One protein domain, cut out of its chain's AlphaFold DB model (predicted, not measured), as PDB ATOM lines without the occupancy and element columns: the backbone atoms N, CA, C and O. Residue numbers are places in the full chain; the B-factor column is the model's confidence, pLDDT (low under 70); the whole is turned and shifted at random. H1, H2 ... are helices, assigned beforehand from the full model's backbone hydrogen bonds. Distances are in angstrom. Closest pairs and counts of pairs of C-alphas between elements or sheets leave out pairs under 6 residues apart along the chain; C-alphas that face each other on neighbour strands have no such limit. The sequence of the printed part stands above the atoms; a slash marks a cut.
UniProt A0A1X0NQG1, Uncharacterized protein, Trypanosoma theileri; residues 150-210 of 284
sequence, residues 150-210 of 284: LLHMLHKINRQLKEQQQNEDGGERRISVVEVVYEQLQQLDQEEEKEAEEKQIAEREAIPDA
ATOM      1  N   LEU A 150       7.335  63.032 -78.441       70.44
ATOM      2  CA  LEU A 150       8.465  63.075 -77.510       70.44
ATOM      3  C   LEU A 150       9.283  61.771 -77.521       70.44
ATOM      4  O   LEU A 150      10.514  61.815 -77.569       70.44
ATOM      5  N   LEU A 151       8.610  60.618 -77.573       73.75
ATOM      6  CA  LEU A 151       9.255  59.312 -77.734       73.75
ATOM      7  C   LEU A 151      10.046  59.203 -79.041       73.75
ATOM      8  O   LEU A 151      11.170  58.703 -79.031       73.75
ATOM      9  N   HIS A 152       9.503  59.702 -80.154       74.38
ATOM     10  CA  HIS A 152      10.182  59.670 -81.447       74.38
ATOM     11  C   HIS A 152      11.480  60.490 -81.424       74.38
ATOM     12  O   HIS A 152      12.523  60.038 -81.907       74.38
ATOM     13  N   MET A 153      11.456  61.669 -80.798       73.25
ATOM     14  CA  MET A 153      12.654  62.500 -80.644       73.25
ATOM     15  C   MET A 153      13.694  61.859 -79.720       73.25
ATOM     16  O   MET A 153      14.878  61.837 -80.058       73.25
ATOM     17  N   LEU A 154      13.274  61.288 -78.585       76.75
ATOM     18  CA  LEU A 154      14.179  60.553 -77.695       76.75
ATOM     19  C   LEU A 154      14.808  59.346 -78.400       76.75
ATOM     20  O   LEU A 154      16.013  59.129 -78.281       76.75
ATOM     21  N   HIS A 155      14.022  58.601 -79.179       81.69
ATOM     22  CA  HIS A 155      14.507  57.477 -79.974       81.69
ATOM     23  C   HIS A 155      15.558  57.926 -80.999       81.69
ATOM     24  O   HIS A 155      16.613  57.304 -81.122       81.69
ATOM     25  N   LYS A 156      15.318  59.047 -81.694       81.19
ATOM     26  CA  LYS A 156      16.275  59.625 -82.647       81.19
ATOM     27  C   LYS A 156      17.602  59.990 -81.973       81.19
ATOM     28  O   LYS A 156      18.659  59.667 -82.511       81.19
ATOM     29  N   ILE A 157      17.559  60.589 -80.782       79.69
ATOM     30  CA  ILE A 157      18.764  60.910 -79.997       79.69
ATOM     31  C   ILE A 157      19.477  59.642 -79.535       79.69
ATOM     32  O   ILE A 157      20.702  59.570 -79.603       79.69
ATOM     33  N   ASN A 158      18.731  58.639 -79.071       81.25
ATOM     34  CA  ASN A 158      19.309  57.374 -78.632       81.25
ATOM     35  C   ASN A 158      20.016  56.659 -79.797       81.25
ATOM     36  O   ASN A 158      21.134  56.173 -79.650       81.25
ATOM     37  N   ARG A 159      19.421  56.677 -80.994       82.75
ATOM     38  CA  ARG A 159      20.045  56.140 -82.207       82.75
ATOM     39  C   ARG A 159      21.339  56.876 -82.565       82.75
ATOM     40  O   ARG A 159      22.353  56.222 -82.778       82.75
ATOM     41  N   GLN A 160      21.329  58.210 -82.552       81.00
ATOM     42  CA  GLN A 160      22.535  59.014 -82.792       81.00
ATOM     43  C   GLN A 160      23.637  58.723 -81.766       81.00
ATOM     44  O   GLN A 160      24.810  58.649 -82.120       81.00
ATOM     45  N   LEU A 161      23.267  58.518 -80.500       76.12
ATOM     46  CA  LEU A 161      24.204  58.129 -79.446       76.12
ATOM     47  C   LEU A 161      24.810  56.750 -79.678       76.12
ATOM     48  O   LEU A 161      26.011  56.581 -79.494       76.12
ATOM     49  N   LYS A 162      24.000  55.777 -80.095       77.88
ATOM     50  CA  LYS A 162      24.475  54.427 -80.416       77.88
ATOM     51  C   LYS A 162      25.422  54.435 -81.612       77.88
ATOM     52  O   LYS A 162      26.447  53.766 -81.566       77.88
ATOM     53  N   GLU A 163      25.120  55.228 -82.636       79.25
ATOM     54  CA  GLU A 163      25.981  55.402 -83.812       79.25
ATOM     55  C   GLU A 163      27.310  56.093 -83.445       79.25
ATOM     56  O   GLU A 163      28.365  55.687 -83.923       79.25
ATOM     57  N   GLN A 164      27.301  57.077 -82.538       75.00
ATOM     58  CA  GLN A 164      28.528  57.701 -82.015       75.00
ATOM     59  C   GLN A 164      29.366  56.730 -81.173       75.00
ATOM     60  O   GLN A 164      30.571  56.633 -81.377       75.00
ATOM     61  N   GLN A 165      28.733  55.963 -80.281       71.75
ATOM     62  CA  GLN A 165      29.419  54.971 -79.443       71.75
ATOM     63  C   GLN A 165      29.975  53.788 -80.242       71.75
ATOM     64  O   GLN A 165      30.972  53.206 -79.841       71.75
ATOM     65  N   GLN A 166      29.355  53.416 -81.366       70.38
ATOM     66  CA  GLN A 166      29.898  52.382 -82.254       70.38
ATOM     67  C   GLN A 166      31.139  52.847 -83.021       70.38
ATOM     68  O   GLN A 166      31.959  52.013 -83.395       70.38
ATOM     69  N   ASN A 167      31.282  54.155 -83.244       69.38
ATOM     70  CA  ASN A 167      32.460  54.732 -83.888       69.38
ATOM     71  C   ASN A 167      33.618  54.980 -82.901       69.38
ATOM     72  O   ASN A 167      34.762  55.106 -83.331       69.38
ATOM     73  N   GLU A 168      33.342  55.035 -81.594       65.88
ATOM     74  CA  GLU A 168      34.349  55.147 -80.533       65.88
ATOM     75  C   GLU A 168      34.704  53.751 -79.987       65.88
ATOM     76  O   GLU A 168      34.047  53.198 -79.107       65.88
ATOM     77  N   ASP A 169      35.753  53.167 -80.562       53.66
ATOM     78  CA  ASP A 169      36.234  51.809 -80.308       53.66
ATOM     79  C   ASP A 169      36.507  51.529 -78.806       53.66
ATOM     80  O   ASP A 169      37.328  52.184 -78.161       53.66
ATOM     81  N   GLY A 170      35.826  50.522 -78.243       55.81
ATOM     82  CA  GLY A 170      36.295  49.758 -77.073       55.81
ATOM     83  C   GLY A 170      35.935  50.217 -75.648       55.81
ATOM     84  O   GLY A 170      36.345  49.549 -74.699       55.81
ATOM     85  N   GLY A 171      35.172  51.291 -75.438       49.59
ATOM     86  CA  GLY A 171      34.782  51.736 -74.088       49.59
ATOM     87  C   GLY A 171      33.419  51.198 -73.641       49.59
ATOM     88  O   GLY A 171      32.458  51.297 -74.393       49.59
ATOM     89  N   GLU A 172      33.324  50.649 -72.424       51.06
ATOM     90  CA  GLU A 172      32.095  50.171 -71.758       51.06
ATOM     91  C   GLU A 172      30.808  50.885 -72.212       51.06
ATOM     92  O   GLU A 172      30.737  52.117 -72.184       51.06
ATOM     93  N   ARG A 173      29.760  50.111 -72.550       57.19
ATOM     94  CA  ARG A 173      28.403  50.625 -72.811       57.19
ATOM     95  C   ARG A 173      27.895  51.381 -71.582       57.19
ATOM     96  O   ARG A 173      27.227  50.820 -70.716       57.19
ATOM     97  N   ARG A 174      28.202  52.671 -71.496       59.88
ATOM     98  CA  ARG A 174      27.596  53.574 -70.524       59.88
ATOM     99  C   ARG A 174      26.156  53.762 -70.962       59.88
ATOM    100  O   ARG A 174      25.899  54.518 -71.898       59.88
ATOM    101  N   ILE A 175      25.246  53.043 -70.300       63.16
ATOM    102  CA  ILE A 175      23.799  53.199 -70.463       63.16
ATOM    103  C   ILE A 175      23.510  54.693 -70.351       63.16
ATOM    104  O   ILE A 175      23.763  55.320 -69.316       63.16
ATOM    105  N   SER A 176      23.081  55.293 -71.460       70.75
ATOM    106  CA  SER A 176      22.894  56.734 -71.483       70.75
ATOM    107  C   SER A 176      21.664  57.072 -70.642       70.75
ATOM    108  O   SER A 176      20.648  56.386 -70.694       70.75
ATOM    109  N   VAL A 177      21.714  58.157 -69.868       73.56
ATOM    110  CA  VAL A 177      20.551  58.601 -69.074       73.56
ATOM    111  C   VAL A 177      19.317  58.840 -69.966       73.56
ATOM    112  O   VAL A 177      18.189  58.725 -69.503       73.56
ATOM    113  N   VAL A 178      19.530  59.142 -71.252       74.44
ATOM    114  CA  VAL A 178      18.474  59.289 -72.266       74.44
ATOM    115  C   VAL A 178      17.819  57.946 -72.597       74.44
ATOM    116  O   VAL A 178      16.602  57.889 -72.724       74.44
ATOM    117  N   GLU A 179      18.605  56.874 -72.688       78.31
ATOM    118  CA  GLU A 179      18.115  55.513 -72.926       78.31
ATOM    119  C   GLU A 179      17.238  55.030 -71.766       78.31
ATOM    120  O   GLU A 179      16.130  54.565 -72.006       78.31
ATOM    121  N   VAL A 180      17.649  55.283 -70.517       82.06
ATOM    122  CA  VAL A 180      16.839  54.953 -69.329       82.06
ATOM    123  C   VAL A 180      15.499  55.692 -69.331       82.06
ATOM    124  O   VAL A 180      14.463  55.101 -69.046       82.06
ATOM    125  N   VAL A 181      15.495  56.992 -69.652       80.19
ATOM    126  CA  VAL A 181      14.255  57.787 -69.691       80.19
ATOM    127  C   VAL A 181      13.341  57.337 -70.831       80.19
ATOM    128  O   VAL A 181      12.127  57.293 -70.648       80.19
ATOM    129  N   TYR A 182      13.909  56.986 -71.987       79.00
ATOM    130  CA  TYR A 182      13.157  56.450 -73.118       79.00
ATOM    131  C   TYR A 182      12.493  55.112 -72.771       79.00
ATOM    132  O   TYR A 182      11.286  54.977 -72.947       79.00
ATOM    133  N   GLU A 183      13.252  54.163 -72.215       83.38
ATOM    134  CA  GLU A 183      12.731  52.852 -71.812       83.38
ATOM    135  C   GLU A 183      11.648  52.974 -70.735       83.38
ATOM    136  O   GLU A 183      10.609  52.329 -70.837       83.38
ATOM    137  N   GLN A 184      11.844  53.840 -69.737       82.12
ATOM    138  CA  GLN A 184      10.858  54.058 -68.673       82.12
ATOM    139  C   GLN A 184       9.556  54.682 -69.190       82.12
ATOM    140  O   GLN A 184       8.480  54.294 -68.744       82.12
ATOM    141  N   LEU A 185       9.628  55.635 -70.125       80.62
ATOM    142  CA  LEU A 185       8.428  56.204 -70.747       80.62
ATOM    143  C   LEU A 185       7.712  55.176 -71.628       80.62
ATOM    144  O   LEU A 185       6.496  55.054 -71.546       80.62
ATOM    145  N   GLN A 186       8.463  54.399 -72.413       84.56
ATOM    146  CA  GLN A 186       7.899  53.350 -73.259       84.56
ATOM    147  C   GLN A 186       7.207  52.255 -72.435       84.56
ATOM    148  O   GLN A 186       6.136  51.789 -72.815       84.56
ATOM    149  N   GLN A 187       7.794  51.857 -71.304       86.31
ATOM    150  CA  GLN A 187       7.182  50.899 -70.379       86.31
ATOM    151  C   GLN A 187       5.865  51.426 -69.809       86.31
ATOM    152  O   GLN A 187       4.890  50.683 -69.769       86.31
ATOM    153  N   LEU A 188       5.811  52.704 -69.419       82.38
ATOM    154  CA  LEU A 188       4.578  53.304 -68.907       82.38
ATOM    155  C   LEU A 188       3.461  53.338 -69.947       82.38
ATOM    156  O   LEU A 188       2.336  52.990 -69.607       82.38
ATOM    157  N   ASP A 189       3.761  53.726 -71.189       79.44
ATOM    158  CA  ASP A 189       2.738  53.783 -72.237       79.44
ATOM    159  C   ASP A 189       2.206  52.369 -72.565       79.44
ATOM    160  O   ASP A 189       1.001  52.183 -72.702       79.44
ATOM    161  N   GLN A 190       3.073  51.347 -72.583       84.12
ATOM    162  CA  GLN A 190       2.655  49.947 -72.769       84.12
ATOM    163  C   GLN A 190       1.835  49.394 -71.598       84.12
ATOM    164  O   GLN A 190       0.917  48.602 -71.803       84.12
ATOM    165  N   GLU A 191       2.186  49.744 -70.359       82.75
ATOM    166  CA  GLU A 191       1.407  49.351 -69.181       82.75
ATOM    167  C   GLU A 191       0.023  50.011 -69.180       82.75
ATOM    168  O   GLU A 191      -0.959  49.360 -68.829       82.75
ATOM    169  N   GLU A 192      -0.065  51.278 -69.592       79.31
ATOM    170  CA  GLU A 192      -1.324  52.019 -69.700       79.31
ATOM    171  C   GLU A 192      -2.236  51.428 -70.781       79.31
ATOM    172  O   GLU A 192      -3.426  51.234 -70.533       79.31
ATOM    173  N   GLU A 193      -1.676  51.073 -71.938       80.81
ATOM    174  CA  GLU A 193      -2.407  50.416 -73.024       80.81
ATOM    175  C   GLU A 193      -2.950  49.048 -72.590       80.81
ATOM    176  O   GLU A 193      -4.150  48.799 -72.702       80.81
ATOM    177  N   LYS A 194      -2.107  48.202 -71.984       84.88
ATOM    178  CA  LYS A 194      -2.532  46.892 -71.463       84.88
ATOM    179  C   LYS A 194      -3.624  47.012 -70.410       84.88
ATOM    180  O   LYS A 194      -4.600  46.273 -70.449       84.88
ATOM    181  N   GLU A 195      -3.489  47.945 -69.472       80.62
ATOM    182  CA  GLU A 195      -4.499  48.142 -68.431       80.62
ATOM    183  C   GLU A 195      -5.817  48.674 -69.017       80.62
ATOM    184  O   GLU A 195      -6.896  48.313 -68.546       80.62
ATOM    185  N   ALA A 196      -5.758  49.514 -70.053       78.06
ATOM    186  CA  ALA A 196      -6.945  49.982 -70.760       78.06
ATOM    187  C   ALA A 196      -7.652  48.842 -71.510       78.06
ATOM    188  O   ALA A 196      -8.883  48.790 -71.517       78.06
ATOM    189  N   GLU A 197      -6.898  47.921 -72.111       83.50
ATOM    190  CA  GLU A 197      -7.442  46.706 -72.723       83.50
ATOM    191  C   GLU A 197      -8.063  45.776 -71.675       83.50
ATOM    192  O   GLU A 197      -9.209  45.356 -71.832       83.50
ATOM    193  N   GLU A 198      -7.364  45.514 -70.569       84.44
ATOM    194  CA  GLU A 198      -7.871  44.696 -69.462       84.44
ATOM    195  C   GLU A 198      -9.157  45.277 -68.866       84.44
ATOM    196  O   GLU A 198     -10.115  44.541 -68.629       84.44
ATOM    197  N   LYS A 199      -9.228  46.601 -68.676       81.62
ATOM    198  CA  LYS A 199     -10.452  47.281 -68.225       81.62
ATOM    199  C   LYS A 199     -11.585  47.120 -69.228       81.62
ATOM    200  O   LYS A 199     -12.700  46.828 -68.816       81.62
ATOM    201  N   GLN A 200     -11.316  47.250 -70.526       77.31
ATOM    202  CA  GLN A 200     -12.339  47.035 -71.553       77.31
ATOM    203  C   GLN A 200     -12.846  45.592 -71.574       77.31
ATOM    204  O   GLN A 200     -14.038  45.369 -71.784       77.31
ATOM    205  N   ILE A 201     -11.967  44.613 -71.364       80.06
ATOM    206  CA  ILE A 201     -12.353  43.203 -71.269       80.06
ATOM    207  C   ILE A 201     -13.203  42.987 -70.014       80.06
ATOM    208  O   ILE A 201     -14.305  42.458 -70.116       80.06
ATOM    209  N   ALA A 202     -12.758  43.485 -68.859       82.00
ATOM    210  CA  ALA A 202     -13.500  43.383 -67.606       82.00
ATOM    211  C   ALA A 202     -14.866  44.087 -67.670       82.00
ATOM    212  O   ALA A 202     -15.839  43.580 -67.123       82.00
ATOM    213  N   GLU A 203     -14.974  45.228 -68.355       76.19
ATOM    214  CA  GLU A 203     -16.253  45.906 -68.598       76.19
ATOM    215  C   GLU A 203     -17.179  45.079 -69.492       76.19
ATOM    216  O   GLU A 203     -18.374  45.002 -69.214       76.19
ATOM    217  N   ARG A 204     -16.647  44.427 -70.534       74.75
ATOM    218  CA  ARG A 204     -17.432  43.518 -71.387       74.75
ATOM    219  C   ARG A 204     -17.914  42.289 -70.623       74.75
ATOM    220  O   ARG A 204     -19.050  41.884 -70.822       74.75
ATOM    221  N   GLU A 205     -17.077  41.724 -69.760       77.12
ATOM    222  CA  GLU A 205     -17.417  40.560 -68.930       77.12
ATOM    223  C   GLU A 205     -18.354  40.915 -67.765       77.12
ATOM    224  O   GLU A 205     -19.137  40.078 -67.322       77.12
ATOM    225  N   ALA A 206     -18.297  42.151 -67.260       71.56
ATOM    226  CA  ALA A 206     -19.166  42.625 -66.185       71.56
ATOM    227  C   ALA A 206     -20.587  42.964 -66.655       71.56
ATOM    228  O   ALA A 206     -21.487  43.078 -65.818       71.56
ATOM    229  N   ILE A 207     -20.805  43.144 -67.962       66.81
ATOM    230  CA  ILE A 207     -22.152  43.248 -68.520       66.81
ATOM    231  C   ILE A 207     -22.749  41.835 -68.480       66.81
ATOM    232  O   ILE A 207     -22.243  40.958 -69.179       66.81
ATOM    233  N   PRO A 208     -23.786  41.584 -67.657       63.62
ATOM    234  CA  PRO A 208     -24.405  40.269 -67.594       63.62
ATOM    235  C   PRO A 208     -24.916  39.894 -68.982       63.62
ATOM    236  O   PRO A 208     -25.475  40.744 -69.685       63.62
ATOM    237  N   ASP A 209     -24.701  38.637 -69.364       64.62
ATOM    238  CA  ASP A 209     -25.081  38.140 -70.679       64.62
ATOM    239  C   ASP A 209     -26.566  38.447 -70.912       64.62
ATOM    240  O   ASP A 209     -27.416  38.214 -70.043       64.62
ATOM    241  N   ALA A 210     -26.894  39.042 -72.061       62.44
ATOM    242  CA  ALA A 210     -28.260  39.481 -72.340       62.44
ATOM    243  C   ALA A 210     -29.238  38.294 -72.275       62.44
ATOM    244  O   ALA A 210     -30.383  38.459 -71.854       62.44
TER     245      ALA A 210
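Overview. This is residues 150 to 210 of the 284 residues of an uncharacterized protein of Trypanosoma theileri (UniProt A0A1X0NQG1). One long helix, H2, makes most of the length of a rod, and the shorter H1 folds back slantwise along its first part as a lopsided helical hairpin. The loop between them and residues 187 to 210, of which 187 to 206 belong to H2, lie at opposite ends, the latter sticking out. The printed part has 61 residues, with H1 then H2, no named strand, class all helix; it is extended, radius of gyration of the C-alphas 19.3 A, spanning 66 by 20 by 14 A.

Along the chain. H2, residues 177 to 206, measures 42.9 A from C-alpha 177 at (20.551, 58.601, -69.074) to C-alpha 206 at (-19.166, 42.625, -66.185). H1, residues 150 to 167, measures 26.2 A and begins at C-alpha 150 at (8.465, 63.075, -77.510).

Arrangement. H2 touches H1 with residues 178 to 186 alone, and H1 touches H2 with residues 151 to 158 alone. Their closest C-alphas, of Asn 158 and Glu 179, are 6.1 A apart. This hairpin runs opposite ways at a steep tilt of 40 degrees. In both helices every O i to N i+4 pair is within hydrogen-bond range.

Size, cuts and confidence. The C-alphas farthest apart, of Asp 169 and Ala 210, are 66.1 A apart. The printed part has no cut, and the link of 9 residues is short. Residues 166 to 172 also stand free. Mean pLDDT of the printed part is 74.8, with residues 167 to 175 and 207 to 210 under 70.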